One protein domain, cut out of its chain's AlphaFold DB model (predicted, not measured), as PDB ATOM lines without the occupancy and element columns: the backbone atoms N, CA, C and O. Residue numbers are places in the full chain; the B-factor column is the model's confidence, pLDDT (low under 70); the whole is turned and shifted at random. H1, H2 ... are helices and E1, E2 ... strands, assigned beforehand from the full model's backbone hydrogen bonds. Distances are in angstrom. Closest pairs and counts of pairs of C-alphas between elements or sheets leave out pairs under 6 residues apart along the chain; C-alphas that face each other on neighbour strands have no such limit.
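Overview. This is residues 10 to 86 of the 162 residues of the protein "Amine oxidase" of Bugula neritina (UniProt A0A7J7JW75). Find a slim two-strand hairpin, E1 and E2, widened beside E1 by a short paired run at residues 19 to 20; the longest helix, H2, crosses over one face of this ribbon. H1 lies past the end of E2, toward one end of the long axis, the turn round Gln 42 lies at the other end, and little H3 folds back on H2. The printed part has 77 residues, with two named strands and three named helices in the order E1, E2, H1, H2, H3; the sheet, E1 - E2, is antiparallel. The class is mixed, helices and strands, though under half of the residues, 35 of 77, are in named elements, and residues 10 to 33 make a long stretch with no named element. The whole is compact, with a radius of gyration of the C-alphas of 12.4 A, yet elongated in outline, spanning 34 by 22 by 21 A.

Along the chain. Begin at C-alpha 34, at (6.813, 234.237, 18.100), where strand E1, residues 34 to 37, sets out; it is 10.6 A from first to last C-alpha. Strand E2, residues 47 to 50, measures 10.0 A and ends at C-alpha 50, at (1.759, 233.553, 18.978). Read on to helix H1, residues 53 to 60, which is 10.5 A long. Then find C-alpha 64 at (-6.940, 223.421, 25.487); from there helix H2, residues 64 to 78, runs 21.3 A to C-alpha 78 at (13.994, 227.304, 24.719). Last comes helix H3, residues 82 to 85, 5.8 A long, ending at C-alpha 85, at (5.989, 225.657, 33.349).

Arrangement. Start with the hairpin of E1 and E2, which are antiparallel neighbours with 162 degrees between their N-to-C directions. Look at C-alphas 35 and 49, which face each other at 4.5 A, and at C-alphas 37 and 47, which face each other at 4.8 A. Across the pair, N 36 and O 48 are within hydrogen-bond range at 2.9 A, and so are N 50 and O 34 at 2.8 A. Residues 19 to 20, a stretch too short to be named, pair antiparallel with residues 34 to 35 of E1. From E2 look to H2: their closest C-alphas, those of Val 49 and Val 71, are 7.9 A apart, and the centres are 11.3 A apart. H2 and H3 touch, with 11 pairs of C-alphas within 8 A; the closest are those of Leu 72 and Lys 85, at 5.0 A. H1 and H2 are close but not clearly touching; their closest C-alphas, those of Trp 59 and Arg 67, are 6.8 A apart. Their lines stand at a steep tilt of 50 degrees, and they run opposite ways. Among the pairs that are apart are E1 and H2, E2 and H3, and H1 and H3. In H1 and H2 every O i to N i+4 pair is within hydrogen-bond range; H3 is too short for such a pair, and its 1 O i to N i+3 pair is within range.

Size, cuts and confidence. The two C-alphas farthest apart are those of Gln 42 and Ala 58, at 35.4 A, while the first and last printed C-alphas, of Trp 10 and His 86, are 13.9 A apart. The printed part runs from residue 10 to residue 86 and has no cut. The link from E1 to E2 is short, with 9 residues between them; those from E2 to H1, H1 to H2 and H2 to H3 are tight, and no link is long. The mean pLDDT of the printed part is 93.1; look at Ala 28, with its C-alpha at (9.252, 220.846, 22.311), for the one residue under 70.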
ATOM      1  N   TRP A  10      13.131 235.366  32.640       97.88
ATOM      2  CA  TRP A  10      13.918 235.568  31.420       97.88
ATOM      3  C   TRP A  10      14.843 236.784  31.522       97.88
ATOM      4  O   TRP A  10      15.997 236.704  31.111       97.88
ATOM      5  N   ARG A  11      14.388 237.876  32.148       97.50
ATOM      6  CA  ARG A  11      15.210 239.075  32.360       97.50
ATOM      7  C   ARG A  11      16.328 238.829  33.364       97.50
ATOM      8  O   ARG A  11      17.431 239.325  33.160       97.50
ATOM      9  N   GLU A  12      16.077 238.046  34.415       96.75
ATOM     10  CA  GLU A  12      17.113 237.668  35.394       96.75
ATOM     11  C   GLU A  12      18.246 236.860  34.749       96.75
ATOM     12  O   GLU A  12      19.395 236.943  35.179       96.75
ATOM     13  N   ARG A  13      17.937 236.139  33.667       96.12
ATOM     14  CA  ARG A  13      18.912 235.427  32.834       96.12
ATOM     15  C   ARG A  13      19.484 236.252  31.679       96.12
ATOM     16  O   ARG A  13      20.240 235.726  30.870       96.12
ATOM     17  N   GLY A  14      19.158 237.541  31.602       97.25
ATOM     18  CA  GLY A  14      19.662 238.446  30.567       97.25
ATOM     19  C   GLY A  14      18.957 238.335  29.211       97.25
ATOM     20  O   GLY A  14      19.434 238.921  28.241       97.25
ATOM     21  N   TYR A  15      17.829 237.627  29.119       97.81
ATOM     22  CA  TYR A  15      17.021 237.557  27.901       97.81
ATOM     23  C   TYR A  15      16.017 238.712  27.816       97.81
ATOM     24  O   TYR A  15      15.469 239.168  28.821       97.81
ATOM     25  N   SER A  16      15.715 239.148  26.590       97.62
ATOM     26  CA  SER A  16      14.689 240.168  26.323       97.62
ATOM     27  C   SER A  16      13.260 239.653  26.516       97.62
ATOM     28  O   SER A  16      12.358 240.455  26.724       97.62
ATOM     29  N   GLY A  17      13.056 238.333  26.442       96.38
ATOM     30  CA  GLY A  17      11.735 237.701  26.373       96.38
ATOM     31  C   GLY A  17      11.201 237.535  24.944       96.38
ATOM     32  O   GLY A  17      10.080 237.065  24.772       96.38
ATOM     33  N   GLU A  18      11.989 237.901  23.927       97.62
ATOM     34  CA  GLU A  18      11.670 237.641  22.523       97.62
ATOM     35  C   GLU A  18      12.172 236.259  22.084       97.62
ATOM     36  O   GLU A  18      13.322 235.900  22.335       97.62
ATOM     37  N   ILE A  19      11.310 235.500  21.406       94.88
ATOM     38  CA  ILE A  19      11.669 234.256  20.712       94.88
ATOM     39  C   ILE A  19      11.075 234.326  19.309       94.88
ATOM     40  O   ILE A  19       9.907 234.678  19.152       94.88
ATOM     41  N   VAL A  20      11.856 233.935  18.303       93.69
ATOM     42  CA  VAL A  20      11.385 233.726  16.932       93.69
ATOM     43  C   VAL A  20      11.848 232.348  16.481       93.69
ATOM     44  O   VAL A  20      13.044 232.071  16.499       93.69
ATOM     45  N   THR A  21      10.908 231.498  16.081       88.38
ATOM     46  CA  THR A  21      11.188 230.133  15.611       88.38
ATOM     47  C   THR A  21      10.776 230.000  14.154       88.38
ATOM     48  O   THR A  21       9.690 230.454  13.777       88.38
ATOM     49  N   THR A  22      11.611 229.364  13.339       80.44
ATOM     50  CA  THR A  22      11.359 229.212  11.894       80.44
ATOM     51  C   THR A  22      11.000 227.789  11.491       80.44
ATOM     52  O   THR A  22      10.361 227.599  10.457       80.44
ATOM     53  N   ASP A  23      11.330 226.802  12.327       79.25
ATOM     54  CA  ASP A  23      10.918 225.410  12.160       79.25
ATOM     55  C   ASP A  23      10.187 224.951  13.435       79.25
ATOM     56  O   ASP A  23      10.739 225.077  14.529       79.25
ATOM     57  N   PRO A  24       8.964 224.390  13.344       77.44
ATOM     58  CA  PRO A  24       8.278 223.803  14.496       77.44
ATOM     59  C   PRO A  24       9.146 222.822  15.306       77.44
ATOM     60  O   PRO A  24       8.995 222.720  16.522       77.44
ATOM     61  N   LYS A  25      10.096 222.132  14.666       80.50
ATOM     62  CA  LYS A  25      11.032 221.210  15.331       80.50
ATOM     63  C   LYS A  25      12.011 221.891  16.289       80.50
ATOM     64  O   LYS A  25      12.640 221.196  17.078       80.50
ATOM     65  N   GLU A  26      12.152 223.213  16.234       76.75
ATOM     66  CA  GLU A  26      12.976 224.001  17.167       76.75
ATOM     67  C   GLU A  26      12.327 224.134  18.554       76.75
ATOM     68  O   GLU A  26      12.913 224.719  19.461       76.75
ATOM     69  N   THR A  27      11.114 223.608  18.737       77.88
ATOM     70  CA  THR A  27      10.353 223.716  19.983       77.88
ATOM     71  C   THR A  27       9.833 222.343  20.398       77.88
ATOM     72  O   THR A  27       9.556 221.513  19.532       77.88
ATOM     73  N   ALA A  28       9.654 222.123  21.706       69.25
ATOM     74  CA  ALA A  28       9.252 220.846  22.311       69.25
ATOM     75  C   ALA A  28       8.165 220.089  21.526       69.25
ATOM     76  O   ALA A  28       8.200 218.868  21.392       69.25
ATOM     77  N   GLN A  29       7.172 220.832  21.023       75.62
ATOM     78  CA  GLN A  29       6.007 220.286  20.328       75.62
ATOM     79  C   GLN A  29       5.680 221.003  19.005       75.62
ATOM     80  O   GLN A  29       4.718 220.649  18.328       75.62
ATOM     81  N   GLY A  30       6.435 222.025  18.607       83.81
ATOM     82  CA  GLY A  30       6.109 222.813  17.410       83.81
ATOM     83  C   GLY A  30       4.912 223.737  17.570       83.81
ATOM     84  O   GLY A  30       4.207 223.979  16.592       83.81
ATOM     85  N   ALA A  31       4.636 224.204  18.789       86.12
ATOM     86  CA  ALA A  31       3.436 224.986  19.073       86.12
ATOM     87  C   ALA A  31       3.624 226.489  18.856       86.12
ATOM     88  O   ALA A  31       2.706 227.146  18.382       86.12
ATOM     89  N   ILE A  32       4.781 227.052  19.204       92.44
ATOM     90  CA  ILE A  32       4.974 228.508  19.214       92.44
ATOM     91  C   ILE A  32       5.669 228.982  17.936       92.44
ATOM     92  O   ILE A  32       6.433 228.233  17.338       92.44
ATOM     93  N   SER A  33       5.399 230.221  17.517       91.75
ATOM     94  CA  SER A  33       6.100 230.869  16.401       91.75
ATOM     95  C   SER A  33       6.874 232.111  16.840       91.75
ATOM     96  O   SER A  33       8.029 232.299  16.464       91.75
ATOM     97  N   ILE A  34       6.230 232.980  17.623       95.12
ATOM     98  CA  ILE A  34       6.813 234.237  18.100       95.12
ATOM     99  C   ILE A  34       6.399 234.454  19.553       95.12
ATOM    100  O   ILE A  34       5.244 234.213  19.910       95.12
ATOM    101  N   VAL A  35       7.322 234.933  20.380       97.25
ATOM    102  CA  VAL A  35       7.075 235.313  21.776       97.25
ATOM    103  C   VAL A  35       7.587 236.724  22.001       97.25
ATOM    104  O   VAL A  35       8.633 237.077  21.465       97.25
ATOM    105  N   TYR A  36       6.875 237.506  22.809       98.00
ATOM    106  CA  TYR A  36       7.360 238.787  23.314       98.00
ATOM    107  C   TYR A  36       7.150 238.907  24.819       98.00
ATOM    108  O   TYR A  36       6.196 238.369  25.390       98.00
ATOM    109  N   ASP A  37       8.006 239.710  25.439       97.56
ATOM    110  CA  ASP A  37       7.784 240.223  26.780       97.56
ATOM    111  C   ASP A  37       6.571 241.164  26.795       97.56
ATOM    112  O   ASP A  37       6.530 242.178  26.098       97.56
ATOM    113  N   ALA A  38       5.577 240.805  27.603       97.00
ATOM    114  CA  ALA A  38       4.349 241.559  27.812       97.00
ATOM    115  C   ALA A  38       4.231 242.039  29.269       97.00
ATOM    116  O   ALA A  38       3.124 242.231  29.779       97.00
ATOM    117  N   THR A  39       5.365 242.212  29.959       96.12
ATOM    118  CA  THR A  39       5.408 242.771  31.311       96.12
ATOM    119  C   THR A  39       4.695 244.116  31.315       96.12
ATOM    120  O   THR A  39       5.075 245.037  30.592       96.12
ATOM    121  N   SER A  40       3.644 244.222  32.127       94.56
ATOM    122  CA  SER A  40       2.820 245.434  32.178       94.56
ATOM    123  C   SER A  40       3.615 246.655  32.653       94.56
ATOM    124  O   SER A  40       4.646 246.521  33.313       94.56
ATOM    125  N   GLU A  41       3.078 247.854  32.425       92.62
ATOM    126  CA  GLU A  41       3.656 249.114  32.926       92.62
ATOM    127  C   GLU A  41       3.836 249.138  34.455       92.62
ATOM    128  O   GLU A  41       4.703 249.836  34.968       92.62
ATOM    129  N   GLN A  42       3.052 248.341  35.191       93.69
ATOM    130  CA  GLN A  42       3.169 248.185  36.646       93.69
ATOM    131  C   GLN A  42       4.224 247.152  37.072       93.69
ATOM    132  O   GLN A  42       4.365 246.860  38.257       93.69
ATOM    133  N   GLY A  43       4.944 246.557  36.121       94.00
ATOM    134  CA  GLY A  43       5.973 245.556  36.382       94.00
ATOM    135  C   GLY A  43       5.443 244.138  36.603       94.00
ATOM    136  O   GLY A  43       6.204 243.285  37.044       94.00
ATOM    137  N   HIS A  44       4.167 243.849  36.315       95.75
ATOM    138  CA  HIS A  44       3.659 242.470  36.376       95.75
ATOM    139  C   HIS A  44       4.186 241.635  35.201       95.75
ATOM    140  O   HIS A  44       3.824 241.963  34.067       95.75
ATOM    141  N   PRO A  45       4.982 240.573  35.443       97.12
ATOM    142  CA  PRO A  45       5.585 239.774  34.380       97.12
ATOM    143  C   PRO A  45       4.549 238.970  33.595       97.12
ATOM    144  O   PRO A  45       3.670 238.325  34.179       97.12
ATOM    145  N   ALA A  46       4.675 238.985  32.271       97.50
ATOM    146  CA  ALA A  46       3.911 238.143  31.360       97.50
ATOM    147  C   ALA A  46       4.673 237.956  30.042       97.50
ATOM    148  O   ALA A  46       5.463 238.814  29.650       97.50
ATOM    149  N   LEU A  47       4.391 236.855  29.349       97.81
ATOM    150  CA  LEU A  47       4.811 236.619  27.972       97.81
ATOM    151  C   LEU A  47       3.559 236.548  27.097       97.81
ATOM    152  O   LEU A  47       2.562 235.940  27.494       97.81
ATOM    153  N   VAL A  48       3.610 237.152  25.914       97.56
ATOM    154  CA  VAL A  48       2.616 236.922  24.861       97.56
ATOM    155  C   VAL A  48       3.207 235.961  23.844       97.56
ATOM    156  O   VAL A  48       4.344 236.130  23.413       97.56
ATOM    157  N   VAL A  49       2.435 234.942  23.484       96.62
ATOM    158  CA  VAL A  49       2.866 233.856  22.606       96.62
ATOM    159  C   VAL A  49       1.925 233.794  21.415       96.62
ATOM    160  O   VAL A  49       0.706 233.755  21.584       96.62
ATOM    161  N   PHE A  50       2.491 233.761  20.216       96.06
ATOM    162  CA  PHE A  50       1.759 233.553  18.978       96.06
ATOM    163  C   PHE A  50       1.927 232.117  18.490       96.06
ATOM    164  O   PHE A  50       3.033 231.577  18.462       96.06
ATOM    165  N   ILE A  51       0.802 231.542  18.068       94.38
ATOM    166  CA  ILE A  51       0.709 230.320  17.274       94.38
ATOM    167  C   ILE A  51       0.094 230.759  15.943       94.38
ATOM    168  O   ILE A  51      -1.091 231.084  15.894       94.38
ATOM    169  N   GLY A  52       0.911 230.872  14.895       92.00
ATOM    170  CA  GLY A  52       0.495 231.375  13.580       92.00
ATOM    171  C   GLY A  52       0.630 230.336  12.468       92.00
ATOM    172  O   GLY A  52       1.271 229.306  12.651       92.00
ATOM    173  N   GLY A  53       0.032 230.615  11.306       89.12
ATOM    174  CA  GLY A  53       0.237 229.834  10.079       89.12
ATOM    175  C   GLY A  53      -0.121 228.349  10.205       89.12
ATOM    176  O   GLY A  53      -1.180 227.987  10.728       89.12
ATOM    177  N   ASP A  54       0.774 227.488   9.722       88.38
ATOM    178  CA  ASP A  54       0.584 226.034   9.730       88.38
ATOM    179  C   ASP A  54       0.473 225.483  11.159       88.38
ATOM    180  O   ASP A  54      -0.333 224.583  11.410       88.38
ATOM    181  N   GLN A  55       1.193 226.067  12.127       90.62
ATOM    182  CA  GLN A  55       1.069 225.705  13.539       90.62
ATOM    183  C   GLN A  55      -0.334 226.013  14.074       90.62
ATOM    184  O   GLN A  55      -0.912 225.185  14.774       90.62
ATOM    185  N   ALA A  56      -0.930 227.156  13.714       91.75
ATOM    186  CA  ALA A  56      -2.296 227.490  14.139       91.75
ATOM    187  C   ALA A  56      -3.314 226.470  13.618       91.75
ATOM    188  O   ALA A  56      -4.211 226.060  14.352       91.75
ATOM    189  N   THR A  57      -3.122 225.994  12.386       90.75
ATOM    190  CA  THR A  57      -3.945 224.928  11.802       90.75
ATOM    191  C   THR A  57      -3.733 223.596  12.530       90.75
ATOM    192  O   THR A  57      -4.699 222.935  12.902       90.75
ATOM    193  N   ALA A  58      -2.480 223.214  12.793       91.06
ATOM    194  CA  ALA A  58      -2.144 221.958  13.467       91.06
ATOM    195  C   ALA A  58      -2.601 221.904  14.940       91.06
ATOM    196  O   ALA A  58      -2.894 220.823  15.460       91.06
ATOM    197  N   TRP A  59      -2.653 223.055  15.620       93.56
ATOM    198  CA  TRP A  59      -2.969 223.157  17.048       93.56
ATOM    199  C   TRP A  59      -4.393 223.637  17.358       93.56
ATOM    200  O   TRP A  59      -4.872 223.418  18.475       93.56
ATOM    201  N   GLY A  60      -5.091 224.249  16.397       91.75
ATOM    202  CA  GLY A  60      -6.396 224.884  16.612       91.75
ATOM    203  C   GLY A  60      -7.478 223.939  17.142       91.75
ATOM    204  O   GLY A  60      -8.298 224.333  17.975       91.75
ATOM    205  N   ASP A  61      -7.449 222.668  16.736       93.62
ATOM    206  CA  ASP A  61      -8.451 221.666  17.132       93.62
ATOM    207  C   ASP A  61      -8.008 220.727  18.255       93.62
ATOM    208  O   ASP A  61      -8.783 219.881  18.704       93.62
ATOM    209  N   LYS A  62      -6.787 220.898  18.768       95.88
ATOM    210  CA  LYS A  62      -6.332 220.143  19.938       95.88
ATOM    211  C   LYS A  62      -7.096 220.558  21.207       95.88
ATOM    212  O   LYS A  62      -7.676 221.647  21.263       95.88
ATOM    213  N   PRO A  63      -7.116 219.726  22.257       97.06
ATOM    214  CA  PRO A  63      -7.646 220.129  23.555       97.06
ATOM    215  C   PRO A  63      -6.896 221.343  24.142       97.06
ATOM    216  O   PRO A  63      -5.677 221.434  23.982       97.06
ATOM    217  N   PRO A  64      -7.580 222.257  24.863       96.31
ATOM    218  CA  PRO A  64      -6.940 223.421  25.487       96.31
ATOM    219  C   PRO A  64      -5.760 223.071  26.402       96.31
ATOM    220  O   PRO A  64      -4.732 223.739  26.361       96.31
ATOM    221  N   GLU A  65      -5.867 221.990  27.177       96.50
ATOM    222  CA  GLU A  65      -4.786 221.556  28.071       96.50
ATOM    223  C   GLU A  65      -3.544 221.074  27.307       96.50
ATOM    224  O   GLU A  65      -2.422 221.352  27.726       96.50
ATOM    225  N   GLU A  66      -3.720 220.422  26.152       96.00
ATOM    226  CA  GLU A  66      -2.594 220.023  25.297       96.00
ATOM    227  C   GLU A  66      -1.889 221.246  24.704       96.00
ATOM    228  O   GLU A  66      -0.659 221.312  24.723       96.00
ATOM    229  N   ARG A  67      -2.652 222.239  24.219       96.31
ATOM    230  CA  ARG A  67      -2.091 223.516  23.742       96.31
ATOM    231  C   ARG A  67      -1.321 224.229  24.846       96.31
ATOM    232  O   ARG A  67      -0.180 224.636  24.633       96.31
ATOM    233  N   ARG A  68      -1.934 224.350  26.026       96.62
ATOM    234  CA  ARG A  68      -1.320 224.973  27.199       96.62
ATOM    235  C   ARG A  68       0.006 224.301  27.531       96.62
ATOM    236  O   ARG A  68       1.018 224.988  27.625       96.62
ATOM    237  N   GLN A  69       0.014 222.978  27.671       96.50
ATOM    238  CA  GLN A  69       1.218 222.229  28.016       96.50
ATOM    239  C   GLN A  69       2.317 222.414  26.964       96.50
ATOM    240  O   GLN A  69       3.446 222.746  27.312       96.50
ATOM    241  N   ALA A  70       1.972 222.315  25.679       95.56
ATOM    242  CA  ALA A  70       2.918 222.488  24.583       95.56
ATOM    243  C   ALA A  70       3.565 223.881  24.548       95.56
ATOM    244  O   ALA A  70       4.768 223.994  24.306       95.56
ATOM    245  N   VAL A  71       2.791 224.941  24.812       96.38
ATOM    246  CA  VAL A  71       3.321 226.308  24.922       96.38
ATOM    247  C   VAL A  71       4.293 226.414  26.096       96.38
ATOM    248  O   VAL A  71       5.405 226.907  25.920       96.38
ATOM    249  N   LEU A  72       3.898 225.942  27.280       96.81
ATOM    250  CA  LEU A  72       4.710 226.065  28.492       96.81
ATOM    251  C   LEU A  72       5.999 225.235  28.425       96.81
ATOM    252  O   LEU A  72       7.053 225.720  28.835       96.81
ATOM    253  N   ASP A  73       5.937 224.025  27.865       96.12
ATOM    254  CA  ASP A  73       7.120 223.197  27.621       96.12
ATOM    255  C   ASP A  73       8.060 223.861  26.616       96.12
ATOM    256  O   ASP A  73       9.248 223.991  26.898       96.12
ATOM    257  N   SER A  74       7.528 224.380  25.501       95.19
ATOM    258  CA  SER A  74       8.338 225.079  24.493       95.19
ATOM    259  C   SER A  74       9.063 226.289  25.086       95.19
ATOM    260  O   SER A  74      10.261 226.453  24.878       95.19
ATOM    261  N   LEU A  75       8.360 227.123  25.864       95.81
ATOM    262  CA  LEU A  75       8.960 228.278  26.537       95.81
ATOM    263  C   LEU A  75      10.071 227.863  27.505       95.81
ATOM    264  O   LEU A  75      11.150 228.455  27.514       95.81
ATOM    265  N   SER A  76       9.790 226.849  28.323       95.69
ATOM    266  CA  SER A  76      10.712 226.367  29.345       95.69
ATOM    267  C   SER A  76      11.977 225.756  28.754       95.69
ATOM    268  O   SER A  76      13.063 225.999  29.274       95.69
ATOM    269  N   GLU A  77      11.852 224.992  27.670       93.94
ATOM    270  CA  GLU A  77      12.983 224.361  26.993       93.94
ATOM    271  C   GLU A  77      13.850 225.386  26.259       93.94
ATOM    272  O   GLU A  77      15.062 225.379  26.436       93.94
ATOM    273  N   ILE A  78      13.244 226.314  25.510       93.56
ATOM    274  CA  ILE A  78      13.994 227.304  24.719       93.56
ATOM    275  C   ILE A  78      14.756 228.284  25.613       93.56
ATOM    276  O   ILE A  78      15.901 228.618  25.324       93.56
ATOM    277  N   MET A  79      14.129 228.769  26.689       94.06
ATOM    278  CA  MET A  79      14.790 229.693  27.620       94.06
ATOM    279  C   MET A  79      15.577 228.966  28.723       94.06
ATOM    280  O   MET A  79      16.223 229.614  29.546       94.06
ATOM    281  N   GLU A  80      15.488 227.635  28.775       95.50
ATOM    282  CA  GLU A  80      16.033 226.768  29.828       95.50
ATOM    283  C   GLU A  80      15.521 227.100  31.252       95.50
ATOM    284  O   GLU A  80      16.177 226.803  32.256       95.50
ATOM    285  N   ILE A  81      14.349 227.732  31.378       96.88
ATOM    286  CA  ILE A  81      13.757 228.203  32.645       96.88
ATOM    287  C   ILE A  81      12.583 227.295  33.024       96.88
ATOM    288  O   ILE A  81      11.552 227.288  32.352       96.88
ATOM    289  N   GLN A  82      12.703 226.534  34.112       97.12
ATOM    290  CA  GLN A  82      11.665 225.575  34.528       97.12
ATOM    291  C   GLN A  82      10.432 226.259  35.123       97.12
ATOM    292  O   GLN A  82       9.313 225.777  34.977       97.12
ATOM    293  N   GLU A  83      10.616 227.428  35.724       97.38
ATOM    294  CA  GLU A  83       9.567 228.235  36.337       97.38
ATOM    295  C   GLU A  83       8.501 228.672  35.319       97.38
ATOM    296  O   GLU A  83       7.339 228.860  35.680       97.38
ATOM    297  N   LEU A  84       8.848 228.736  34.025       96.69
ATOM    298  CA  LEU A  84       7.888 229.019  32.953       96.69
ATOM    299  C   LEU A  84       6.810 227.935  32.811       96.69
ATOM    300  O   LEU A  84       5.747 228.230  32.273       96.69
ATOM    301  N   LYS A  85       7.018 226.716  33.336       96.81
ATOM    302  CA  LYS A  85       5.989 225.657  33.349       96.81
ATOM    303  C   LYS A  85       4.863 225.908  34.356       96.81
ATOM    304  O   LYS A  85       3.824 225.245  34.298       96.81
ATOM    305  N   HIS A  86       5.036 226.867  35.264       96.44
ATOM    306  CA  HIS A  86       4.126 227.112  36.380       96.44
ATOM    307  C   HIS A  86       3.651 228.576  36.421       96.44
ATOM    308  O   HIS A  86       3.937 229.292  37.380       96.44
TER     309      HIS A  86